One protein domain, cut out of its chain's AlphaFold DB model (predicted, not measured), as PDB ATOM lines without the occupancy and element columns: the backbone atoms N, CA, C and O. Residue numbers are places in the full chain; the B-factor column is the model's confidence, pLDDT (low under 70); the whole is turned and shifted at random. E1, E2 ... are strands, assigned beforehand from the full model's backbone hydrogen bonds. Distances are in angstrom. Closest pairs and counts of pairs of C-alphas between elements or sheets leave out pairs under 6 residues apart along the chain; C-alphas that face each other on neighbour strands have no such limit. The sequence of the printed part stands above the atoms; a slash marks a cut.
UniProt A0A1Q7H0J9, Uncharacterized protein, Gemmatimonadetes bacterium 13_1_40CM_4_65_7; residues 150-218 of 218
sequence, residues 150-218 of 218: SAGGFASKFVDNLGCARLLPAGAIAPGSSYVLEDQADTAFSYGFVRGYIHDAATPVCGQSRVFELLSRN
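This is residues 150 to 218 of the 218 residues of an uncharacterized protein of Gemmatimonadetes bacterium 13_1_40CM_4_65_7 (UniProt A0A1Q7H0J9). A small closed barrel of five strands makes the whole body, with the loop of residues 170 to 178 and that of 182 to 190 outside the ring. Round it run E1, E2, E3, E5, E4 and back to E1, a mixed sheet in which E1 and E2, E2 and E3, E5 and E4, and E4 and E1 are antiparallel neighbours. The printed part has 69 residues, 43 of them in the five named strands, with no named helix; the class is all strand, and the whole is compact, with a radius of gyration of the C-alphas of 10.9 A and spans of 28 by 23 by 22 A.

Find C-alpha 150 at (1.034, -17.857, -42.976); E1 runs from there to 159, 22.7 A, and bends by 89 degrees at residue 153. E2 is residues 165 to 169, E3 179 to 181. E4, residues 191 to 205, spans 21.3 A and bends by 130 degrees at residue 202. E5, residues 208 to 217, spans 22.9 A and ends at (3.515, -21.152, -29.324).

Look first at hairpin E4 and E5, where N 213 and O 197 are 2.8 A apart. On the other side of E4 is E1, with N 194 and O 153 at 2.9 A. E1, E2 and E3 form a meander, each strand the antiparallel neighbour of the one before: N 156 and O 168 are 2.8 A apart, N 167 and O 179 2.8 A. With E4 they form a Greek key, the first strand the antiparallel neighbour of the fourth. E2 lies on one side of E3 and E5 on the other side, where N 212 and O 180 are within hydrogen-bond range at 2.8 A.

The C-alphas farthest apart, of Gly 171 and Ala 202, are 29.2 A apart. The printed part has no cut and no long link; pLDDT is under 70 at residues 173 to 176.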
ATOM      1  N   SER A 150       0.895 -18.081 -44.408       98.06
ATOM      2  CA  SER A 150       1.034 -17.857 -42.976       98.06
ATOM      3  C   SER A 150      -0.320 -17.998 -42.302       98.06
ATOM      4  O   SER A 150      -1.357 -17.637 -42.870       98.06
ATOM      5  N   ALA A 151      -0.305 -18.519 -41.086       97.00
ATOM      6  CA  ALA A 151      -1.495 -18.642 -40.277       97.00
ATOM      7  C   ALA A 151      -1.161 -18.527 -38.790       97.00
ATOM      8  O   ALA A 151      -0.069 -18.887 -38.341       97.00
ATOM      9  N   GLY A 152      -2.110 -18.018 -38.016       95.12
ATOM     10  CA  GLY A 152      -1.949 -17.900 -36.576       95.12
ATOM     11  C   GLY A 152      -3.244 -17.558 -35.865       95.12
ATOM     12  O   GLY A 152      -4.225 -17.147 -36.487       95.12
ATOM     13  N   GLY A 153      -3.237 -17.724 -34.549       93.06
ATOM     14  CA  GLY A 153      -4.412 -17.535 -33.709       93.06
ATOM     15  C   GLY A 153      -4.457 -18.528 -32.560       93.06
ATOM     16  O   GLY A 153      -3.509 -19.283 -32.341       93.06
ATOM     17  N   PHE A 154      -5.565 -18.534 -31.828       89.88
ATOM     18  CA  PHE A 154      -5.815 -19.578 -30.844       89.88
ATOM     19  C   PHE A 154      -6.172 -20.878 -31.557       89.88
ATOM     20  O   PHE A 154      -6.908 -20.882 -32.543       89.88
ATOM     21  N   ALA A 155      -5.647 -21.994 -31.069       90.12
ATOM     22  CA  ALA A 155      -5.969 -23.311 -31.595       90.12
ATOM     23  C   ALA A 155      -5.900 -24.369 -30.497       90.12
ATOM     24  O   ALA A 155      -5.231 -24.180 -29.483       90.12
ATOM     25  N   SER A 156      -6.577 -25.491 -30.724       89.50
ATOM     26  CA  SER A 156      -6.448 -26.708 -29.923       89.50
ATOM     27  C   SER A 156      -5.718 -27.776 -30.723       89.50
ATOM     28  O   SER A 156      -5.927 -27.895 -31.931       89.50
ATOM     29  N   LYS A 157      -4.919 -28.604 -30.056       90.19
ATOM     30  CA  LYS A 157      -4.412 -29.851 -30.627       90.19
ATOM     31  C   LYS A 157      -5.260 -31.016 -30.155       90.19
ATOM     32  O   LYS A 157      -5.565 -31.130 -28.971       90.19
ATOM     33  N   PHE A 158      -5.572 -31.916 -31.070       89.06
ATOM     34  CA  PHE A 158      -6.180 -33.200 -30.758       89.06
ATOM     35  C   PHE A 158      -5.554 -34.292 -31.623       89.06
ATOM     36  O   PHE A 158      -4.884 -34.006 -32.615       89.06
ATOM     37  N   VAL A 159      -5.752 -35.542 -31.225       90.50
ATOM     38  CA  VAL A 159      -5.370 -36.710 -32.017       90.50
ATOM     39  C   VAL A 159      -6.651 -37.310 -32.574       90.50
ATOM     40  O   VAL A 159      -7.601 -37.524 -31.819       90.50
ATOM     41  N   ASP A 160      -6.718 -37.510 -33.887       88.50
ATOM     42  CA  ASP A 160      -7.886 -38.134 -34.504       88.50
ATOM     43  C   ASP A 160      -7.919 -39.657 -34.290       88.50
ATOM     44  O   ASP A 160      -7.004 -40.266 -33.733       88.50
ATOM     45  N   ASN A 161      -8.991 -40.295 -34.759       88.31
ATOM     46  CA  ASN A 161      -9.190 -41.738 -34.604       88.31
ATOM     47  C   ASN A 161      -8.156 -42.596 -35.362       88.31
ATOM     48  O   ASN A 161      -8.130 -43.809 -35.169       88.31
ATOM     49  N   LEU A 162      -7.333 -41.996 -36.228       89.19
ATOM     50  CA  LEU A 162      -6.240 -42.660 -36.940       89.19
ATOM     51  C   LEU A 162      -4.882 -42.445 -36.251       89.19
ATOM     52  O   LEU A 162      -3.866 -42.913 -36.757       89.19
ATOM     53  N   GLY A 163      -4.856 -41.770 -35.097       90.38
ATOM     54  CA  GLY A 163      -3.630 -41.471 -34.361       90.38
ATOM     55  C   GLY A 163      -2.904 -40.220 -34.854       90.38
ATOM     56  O   GLY A 163      -1.765 -39.994 -34.455       90.38
ATOM     57  N   CYS A 164      -3.543 -39.401 -35.693       92.44
ATOM     58  CA  CYS A 164      -2.910 -38.239 -36.300       92.44
ATOM     59  C   CYS A 164      -3.121 -36.967 -35.486       92.44
ATOM     60  O   CYS A 164      -4.254 -36.579 -35.188       92.44
ATOM     61  N   ALA A 165      -2.021 -36.289 -35.167       93.00
ATOM     62  CA  ALA A 165      -2.026 -34.996 -34.509       93.00
ATOM     63  C   ALA A 165      -2.558 -33.918 -35.461       93.00
ATOM     64  O   ALA A 165      -2.056 -33.722 -36.575       93.00
ATOM     65  N   ARG A 166      -3.589 -33.211 -34.999       92.56
ATOM     66  CA  ARG A 166      -4.302 -32.177 -35.742       92.56
ATOM     67  C   ARG A 166      -4.443 -30.911 -34.919       92.56
ATOM     68  O   ARG A 166      -4.649 -30.956 -33.708       92.56
ATOM     69  N   LEU A 167      -4.392 -29.787 -35.614       92.62
ATOM     70  CA  LEU A 167      -4.618 -28.452 -35.090       92.62
ATOM     71  C   LEU A 167      -6.004 -27.979 -35.526       92.62
ATOM     72  O   LEU A 167      -6.283 -27.881 -36.717       92.62
ATOM     73  N   LEU A 168      -6.874 -27.690 -34.564       90.62
ATOM     74  CA  LEU A 168      -8.181 -27.079 -34.785       90.62
ATOM     75  C   LEU A 168      -8.109 -25.603 -34.384       90.62
ATOM     76  O   LEU A 168      -7.971 -25.324 -33.189       90.62
ATOM     77  N   PRO A 169      -8.206 -24.660 -35.334       90.44
ATOM     78  CA  PRO A 169      -8.354 -23.249 -35.005       90.44
ATOM     79  C   PRO A 169      -9.529 -23.005 -34.055       90.44
ATOM     80  O   PRO A 169     -10.598 -23.599 -34.216       90.44
ATOM     81  N   ALA A 170      -9.354 -22.116 -33.081       83.31
ATOM     82  CA  ALA A 170     -10.463 -21.623 -32.274       83.31
ATOM     83  C   ALA A 170     -11.504 -20.967 -33.197       83.31
ATOM     84  O   ALA A 170     -11.152 -20.329 -34.191       83.31
ATOM     85  N   GLY A 171     -12.783 -21.216 -32.915       74.56
ATOM     86  CA  GLY A 171     -13.885 -20.769 -33.768       74.56
ATOM     87  C   GLY A 171     -14.272 -21.709 -34.906       74.56
ATOM     88  O   GLY A 171     -15.365 -21.592 -35.463       74.56
ATOM     89  N   ALA A 172     -13.417 -22.672 -35.255       81.56
ATOM     90  CA  ALA A 172     -13.738 -23.650 -36.282       81.56
ATOM     91  C   ALA A 172     -14.717 -24.711 -35.747       81.56
ATOM     92  O   ALA A 172     -14.457 -25.350 -34.731       81.56
ATOM     93  N   ILE A 173     -15.835 -24.928 -36.451       65.56
ATOM     94  CA  ILE A 173     -16.898 -25.862 -36.021       65.56
ATOM     95  C   ILE A 173     -16.878 -27.200 -36.783       65.56
ATOM     96  O   ILE A 173     -17.403 -28.196 -36.287       65.56
ATOM     97  N   ALA A 174     -16.272 -27.280 -37.974       60.09
ATOM     98  CA  ALA A 174     -16.352 -28.493 -38.788       60.09
ATOM     99  C   ALA A 174     -15.163 -29.458 -38.559       60.09
ATOM    100  O   ALA A 174     -14.013 -29.016 -38.536       60.09
ATOM    101  N   PRO A 175     -15.394 -30.789 -38.525       50.25
ATOM    102  CA  PRO A 175     -14.337 -31.813 -38.468       50.25
ATOM    103  C   PRO A 175     -13.308 -31.755 -39.618       50.25
ATOM    104  O   PRO A 175     -12.218 -32.308 -39.501       50.25
ATOM    105  N   GLY A 176     -13.620 -31.057 -40.716       63.09
ATOM    106  CA  GLY A 176     -12.705 -30.795 -41.837       63.09
ATOM    107  C   GLY A 176     -11.936 -29.471 -41.754       63.09
ATOM    108  O   GLY A 176     -11.146 -29.180 -42.643       63.09
ATOM    109  N   SER A 177     -12.159 -28.662 -40.717       78.44
ATOM    110  CA  SER A 177     -11.494 -27.366 -40.517       78.44
ATOM    111  C   SER A 177     -10.197 -27.467 -39.710       78.44
ATOM    112  O   SER A 177      -9.634 -26.444 -39.326       78.44
ATOM    113  N   SER A 178      -9.744 -28.689 -39.428       89.06
ATOM    114  CA  SER A 178      -8.478 -28.955 -38.754       89.06
ATOM    115  C   SER A 178      -7.352 -29.178 -39.760       89.06
ATOM    116  O   SER A 178      -7.564 -29.744 -40.834       89.06
ATOM    117  N   TYR A 179      -6.146 -28.780 -39.379       92.88
ATOM    118  CA  TYR A 179      -4.930 -29.003 -40.143       92.88
ATOM    119  C   TYR A 179      -4.151 -30.175 -39.559       92.88
ATOM    120  O   TYR A 179      -3.983 -30.255 -38.344       92.88
ATOM    121  N   VAL A 180      -3.660 -31.081 -40.404       94.62
ATOM    122  CA  VAL A 180      -2.670 -32.076 -39.973       94.62
ATOM    123  C   VAL A 180      -1.396 -31.333 -39.592       94.62
ATOM    124  O   VAL A 180      -0.888 -30.547 -40.388       94.62
ATOM    125  N   LEU A 181      -0.900 -31.557 -38.376       94.75
ATOM    126  CA  LEU A 181       0.393 -31.016 -37.967       94.75
ATOM    127  C   LEU A 181       1.505 -31.723 -38.741       94.75
ATOM    128  O   LEU A 181       1.469 -32.938 -38.891       94.75
ATOM    129  N   GLU A 182       2.492 -30.997 -39.243       95.12
ATOM    130  CA  GLU A 182       3.607 -31.650 -39.934       95.12
ATOM    131  C   GLU A 182       4.442 -32.496 -38.958       95.12
ATOM    132  O   GLU A 182       4.732 -33.663 -39.227       95.12
ATOM    133  N   ASP A 183       4.733 -31.951 -37.773       92.62
ATOM    134  CA  ASP A 183       5.358 -32.693 -36.679       92.62
ATOM    135  C   ASP A 183       4.314 -33.491 -35.880       92.62
ATOM    136  O   ASP A 183       3.608 -32.973 -35.011       92.62
ATOM    137  N   GLN A 184       4.233 -34.789 -36.170       93.38
ATOM    138  CA  GLN A 184       3.344 -35.731 -35.485       93.38
ATOM    139  C   GLN A 184       3.832 -36.134 -34.085       93.38
ATOM    140  O   GLN A 184       3.065 -36.722 -33.322       93.38
ATOM    141  N   ALA A 185       5.084 -35.830 -33.727       88.50
ATOM    142  CA  ALA A 185       5.647 -36.136 -32.414       88.50
ATOM    143  C   ALA A 185       5.455 -34.995 -31.400       88.50
ATOM    144  O   ALA A 185       5.850 -35.127 -30.236       88.50
ATOM    145  N   ASP A 186       4.829 -33.885 -31.801       80.12
ATOM    146  CA  ASP A 186       4.583 -32.760 -30.913       80.12
ATOM    147  C   ASP A 186       3.647 -33.152 -29.760       80.12
ATOM    148  O   ASP A 186       2.439 -33.338 -29.930       80.12
ATOM    149  N   THR A 187       4.188 -33.206 -28.545       70.56
ATOM    150  CA  THR A 187       3.445 -33.518 -27.315       70.56
ATOM    151  C   THR A 187       3.179 -32.297 -26.431       70.56
ATOM    152  O   THR A 187       2.307 -32.361 -25.570       70.56
ATOM    153  N   ALA A 188       3.842 -31.163 -26.667       74.44
ATOM    154  CA  ALA A 188       3.947 -30.070 -25.692       74.44
ATOM    155  C   ALA A 188       2.782 -29.061 -25.710       74.44
ATOM    156  O   ALA A 188       2.703 -28.191 -24.849       74.44
ATOM    157  N   PHE A 189       1.880 -29.148 -26.689       78.06
ATOM    158  CA  PHE A 189       0.772 -28.204 -26.871       78.06
ATOM    159  C   PHE A 189      -0.593 -28.898 -26.852       78.06
ATOM    160  O   PHE A 189      -0.763 -29.918 -27.514       78.06
ATOM    161  N   SER A 190      -1.563 -28.338 -26.129       81.44
ATOM    162  CA  SER A 190      -2.965 -28.790 -26.113       81.44
ATOM    163  C   SER A 190      -3.931 -27.680 -26.530       81.44
ATOM    164  O   SER A 190      -4.824 -27.931 -27.332       81.44
ATOM    165  N   TYR A 191      -3.725 -26.453 -26.047       87.38
ATOM    166  CA  TYR A 191      -4.428 -25.243 -26.474       87.38
ATOM    167  C   TYR A 191      -3.552 -24.009 -26.231       87.38
ATOM    168  O   TYR A 191      -2.785 -23.984 -25.269       87.38
ATOM    169  N   GLY A 192      -3.661 -22.985 -27.079       88.50
ATOM    170  CA  GLY A 192      -2.894 -21.742 -26.937       88.50
ATOM    171  C   GLY A 192      -2.766 -20.957 -28.239       88.50
ATOM    172  O   GLY A 192      -3.332 -21.347 -29.264       88.50
ATOM    173  N   PHE A 193      -2.029 -19.844 -28.194       90.81
ATOM    174  CA  PHE A 193      -1.816 -19.003 -29.368       90.81
ATOM    175  C   PHE A 193      -0.633 -19.530 -30.176       90.81
ATOM    176  O   PHE A 193       0.492 -19.607 -29.681       90.81
ATOM    177  N   VAL A 194      -0.865 -19.861 -31.439       93.69
ATOM    178  CA  VAL A 194       0.135 -20.477 -32.313       93.69
ATOM    179  C   VAL A 194       0.364 -19.655 -33.569       93.69
ATOM    180  O   VAL A 194      -0.501 -18.891 -34.000       93.69
ATOM    181  N   ARG A 195       1.549 -19.817 -34.159       95.75
ATOM    182  CA  ARG A 195       1.894 -19.264 -35.473       95.75
ATOM    183  C   ARG A 195       2.612 -20.318 -36.298       95.75
ATOM    184  O   ARG A 195       3.418 -21.077 -35.754       95.75
ATOM    185  N   GLY A 196       2.346 -20.333 -37.595       96.12
ATOM    186  CA  GLY A 196       2.912 -21.324 -38.492       96.12
ATOM    187  C   GLY A 196       2.622 -21.072 -39.961       96.12
ATOM    188  O   GLY A 196       2.138 -20.001 -40.344       96.12
ATOM    189  N   TYR A 197       2.903 -22.090 -40.770       97.06
ATOM    190  CA  TYR A 197       2.624 -22.095 -42.200       97.06
ATOM    191  C   TYR A 197       1.696 -23.241 -42.576       97.06
ATOM    192  O   TYR A 197       1.849 -24.363 -42.116       97.06
ATOM    193  N   ILE A 198       0.763 -22.961 -43.478       96.94
ATOM    194  CA  ILE A 198       0.039 -23.967 -44.245       96.94
ATOM    195  C   ILE A 198       0.767 -24.115 -45.581       96.94
ATOM    196  O   ILE A 198       0.890 -23.133 -46.323       96.94
ATOM    197  N   HIS A 199       1.223 -25.322 -45.894       96.94
ATOM    198  CA  HIS A 199       1.933 -25.628 -47.139       96.94
ATOM    199  C   HIS A 199       1.673 -27.070 -47.583       96.94
ATOM    200  O   HIS A 199       1.084 -27.863 -46.848       96.94
ATOM    201  N   ASP A 200       2.110 -27.396 -48.798       96.62
ATOM    202  CA  ASP A 200       2.165 -28.776 -49.270       96.62
ATOM    203  C   ASP A 200       3.502 -29.408 -48.847       96.62
ATOM    204  O   ASP A 200       4.580 -28.917 -49.190       96.62
ATOM    205  N   ALA A 201       3.439 -30.477 -48.056       94.56
ATOM    206  CA  ALA A 201       4.582 -31.275 -47.640       94.56
ATOM    207  C   ALA A 201       5.090 -32.150 -48.792       94.56
ATOM    208  O   ALA A 201       4.315 -32.694 -49.581       94.56
ATOM    209  N   ALA A 202       6.411 -32.344 -48.848       93.56
ATOM    210  CA  ALA A 202       7.040 -33.196 -49.859       93.56
ATOM    211  C   ALA A 202       6.630 -34.675 -49.725       93.56
ATOM    212  O   ALA A 202       6.557 -35.394 -50.719       93.56
ATOM    213  N   THR A 203       6.363 -35.127 -48.497       94.75
ATOM    214  CA  THR A 203       5.818 -36.457 -48.202       94.75
ATOM    215  C   THR A 203       4.500 -36.285 -47.453       94.75
ATOM    216  O   THR A 203       4.478 -35.526 -46.485       94.75
ATOM    217  N   PRO A 204       3.411 -36.970 -47.854       95.62
ATOM    218  CA  PRO A 204       2.146 -36.870 -47.142       95.62
ATOM    219  C   PRO A 204       2.291 -37.255 -45.668       95.62
ATOM    220  O   PRO A 204       2.768 -38.345 -45.348       95.62
ATOM    221  N   VAL A 205       1.815 -36.390 -44.779       95.38
ATOM    222  CA  VAL A 205       1.728 -36.657 -43.341       95.38
ATOM    223  C   VAL A 205       0.294 -37.058 -43.051       95.38
ATOM    224  O   VAL A 205      -0.641 -36.359 -43.438       95.38
ATOM    225  N   CYS A 206       0.091 -38.217 -42.421       93.88
ATOM    226  CA  CYS A 206      -1.259 -38.706 -42.125       93.88
ATOM    227  C   CYS A 206      -2.191 -38.762 -43.353       93.88
ATOM    228  O   CYS A 206      -3.389 -38.496 -43.271       93.88
ATOM    229  N   GLY A 207      -1.620 -39.081 -44.522       93.56
ATOM    230  CA  GLY A 207      -2.343 -39.146 -45.793       93.56
ATOM    231  C   GLY A 207      -2.720 -37.786 -46.394       93.56
ATOM    232  O   GLY A 207      -3.410 -37.763 -47.411       93.56
ATOM    233  N   GLN A 208      -2.275 -36.665 -45.816       93.56
ATOM    234  CA  GLN A 208      -2.506 -35.318 -46.341       93.56
ATOM    235  C   GLN A 208      -1.202 -34.697 -46.845       93.56
ATOM    236  O   GLN A 208      -0.178 -34.743 -46.166       93.56
ATOM    237  N   SER A 209      -1.235 -34.111 -48.044       94.69
ATOM    238  CA  SER A 209      -0.132 -33.283 -48.546       94.69
ATOM    239  C   SER A 209      -0.155 -31.901 -47.908       94.69
ATOM    240  O   SER A 209       0.886 -31.382 -47.540       94.69
ATOM    241  N   ARG A 210      -1.345 -31.318 -47.735       94.69
ATOM    242  CA  ARG A 210      -1.510 -30.003 -47.125       94.69
ATOM    243  C   ARG A 210      -1.471 -30.121 -45.607       94.69
ATOM    244  O   ARG A 210      -2.395 -30.671 -45.010       94.69
ATOM    245  N   VAL A 211      -0.426 -29.579 -45.001       96.06
ATOM    246  CA  VAL A 211      -0.146 -29.681 -43.564       96.06
ATOM    247  C   VAL A 211       0.036 -28.298 -42.946       96.06
ATOM    248  O   VAL A 211       0.047 -27.283 -43.647       96.06
ATOM    249  N   PHE A 212       0.146 -28.266 -41.621       96.12
ATOM    250  CA  PHE A 212       0.512 -27.090 -40.849       96.12
ATOM    251  C   PHE A 212       1.863 -27.300 -40.160       96.12
ATOM    252  O   PHE A 212       1.987 -28.139 -39.264       96.12
ATOM    253  N   GLU A 213       2.849 -26.501 -40.549       95.62
ATOM    254  CA  GLU A 213       4.148 -26.386 -39.890       95.62
ATOM    255  C   GLU A 213       4.022 -25.410 -38.712       95.62
ATOM    256  O   GLU A 213       3.742 -24.222 -38.892       95.62
ATOM    257  N   LEU A 214       4.215 -25.901 -37.486       94.00
ATOM    258  CA  LEU A 214       4.133 -25.089 -36.274       94.00
ATOM    259  C   LEU A 214       5.486 -24.442 -35.953       94.00
ATOM    260  O   LEU A 214       6.442 -25.137 -35.625       94.00
ATOM    261  N   LEU A 215       5.549 -23.107 -35.955       93.38
ATOM    262  CA  LEU A 215       6.795 -22.363 -35.717       93.38
ATOM    263  C   LEU A 215       6.929 -21.853 -34.284       93.38
ATOM    264  O   LEU A 215       8.023 -21.807 -33.729       93.38
ATOM    265  N   SER A 216       5.825 -21.399 -33.685       91.31
ATOM    266  CA  SER A 216       5.849 -20.827 -32.336       91.31
ATOM    267  C   SER A 216       4.521 -20.995 -31.611       91.31
ATOM    268  O   SER A 216       3.466 -21.161 -32.230       91.31
ATOM    269  N   ARG A 217       4.607 -20.957 -30.279       85.75
ATOM    270  CA  ARG A 217       3.515 -21.152 -29.324       85.75
ATOM    271  C   ARG A 217       3.703 -20.167 -28.177       85.75
ATOM    272  O   ARG A 217       4.823 -20.053 -27.687       85.75
ATOM    273  N   ASN A 218       2.633 -19.489 -27.774       72.94
ATOM    274  CA  ASN A 218       2.605 -18.533 -26.666       72.94
ATOM    275  C   ASN A 218       1.362 -18.723 -25.797       72.94
ATOM    276  O   ASN A 218       0.290 -19.056 -26.360       72.94
TER     277      ASN A 218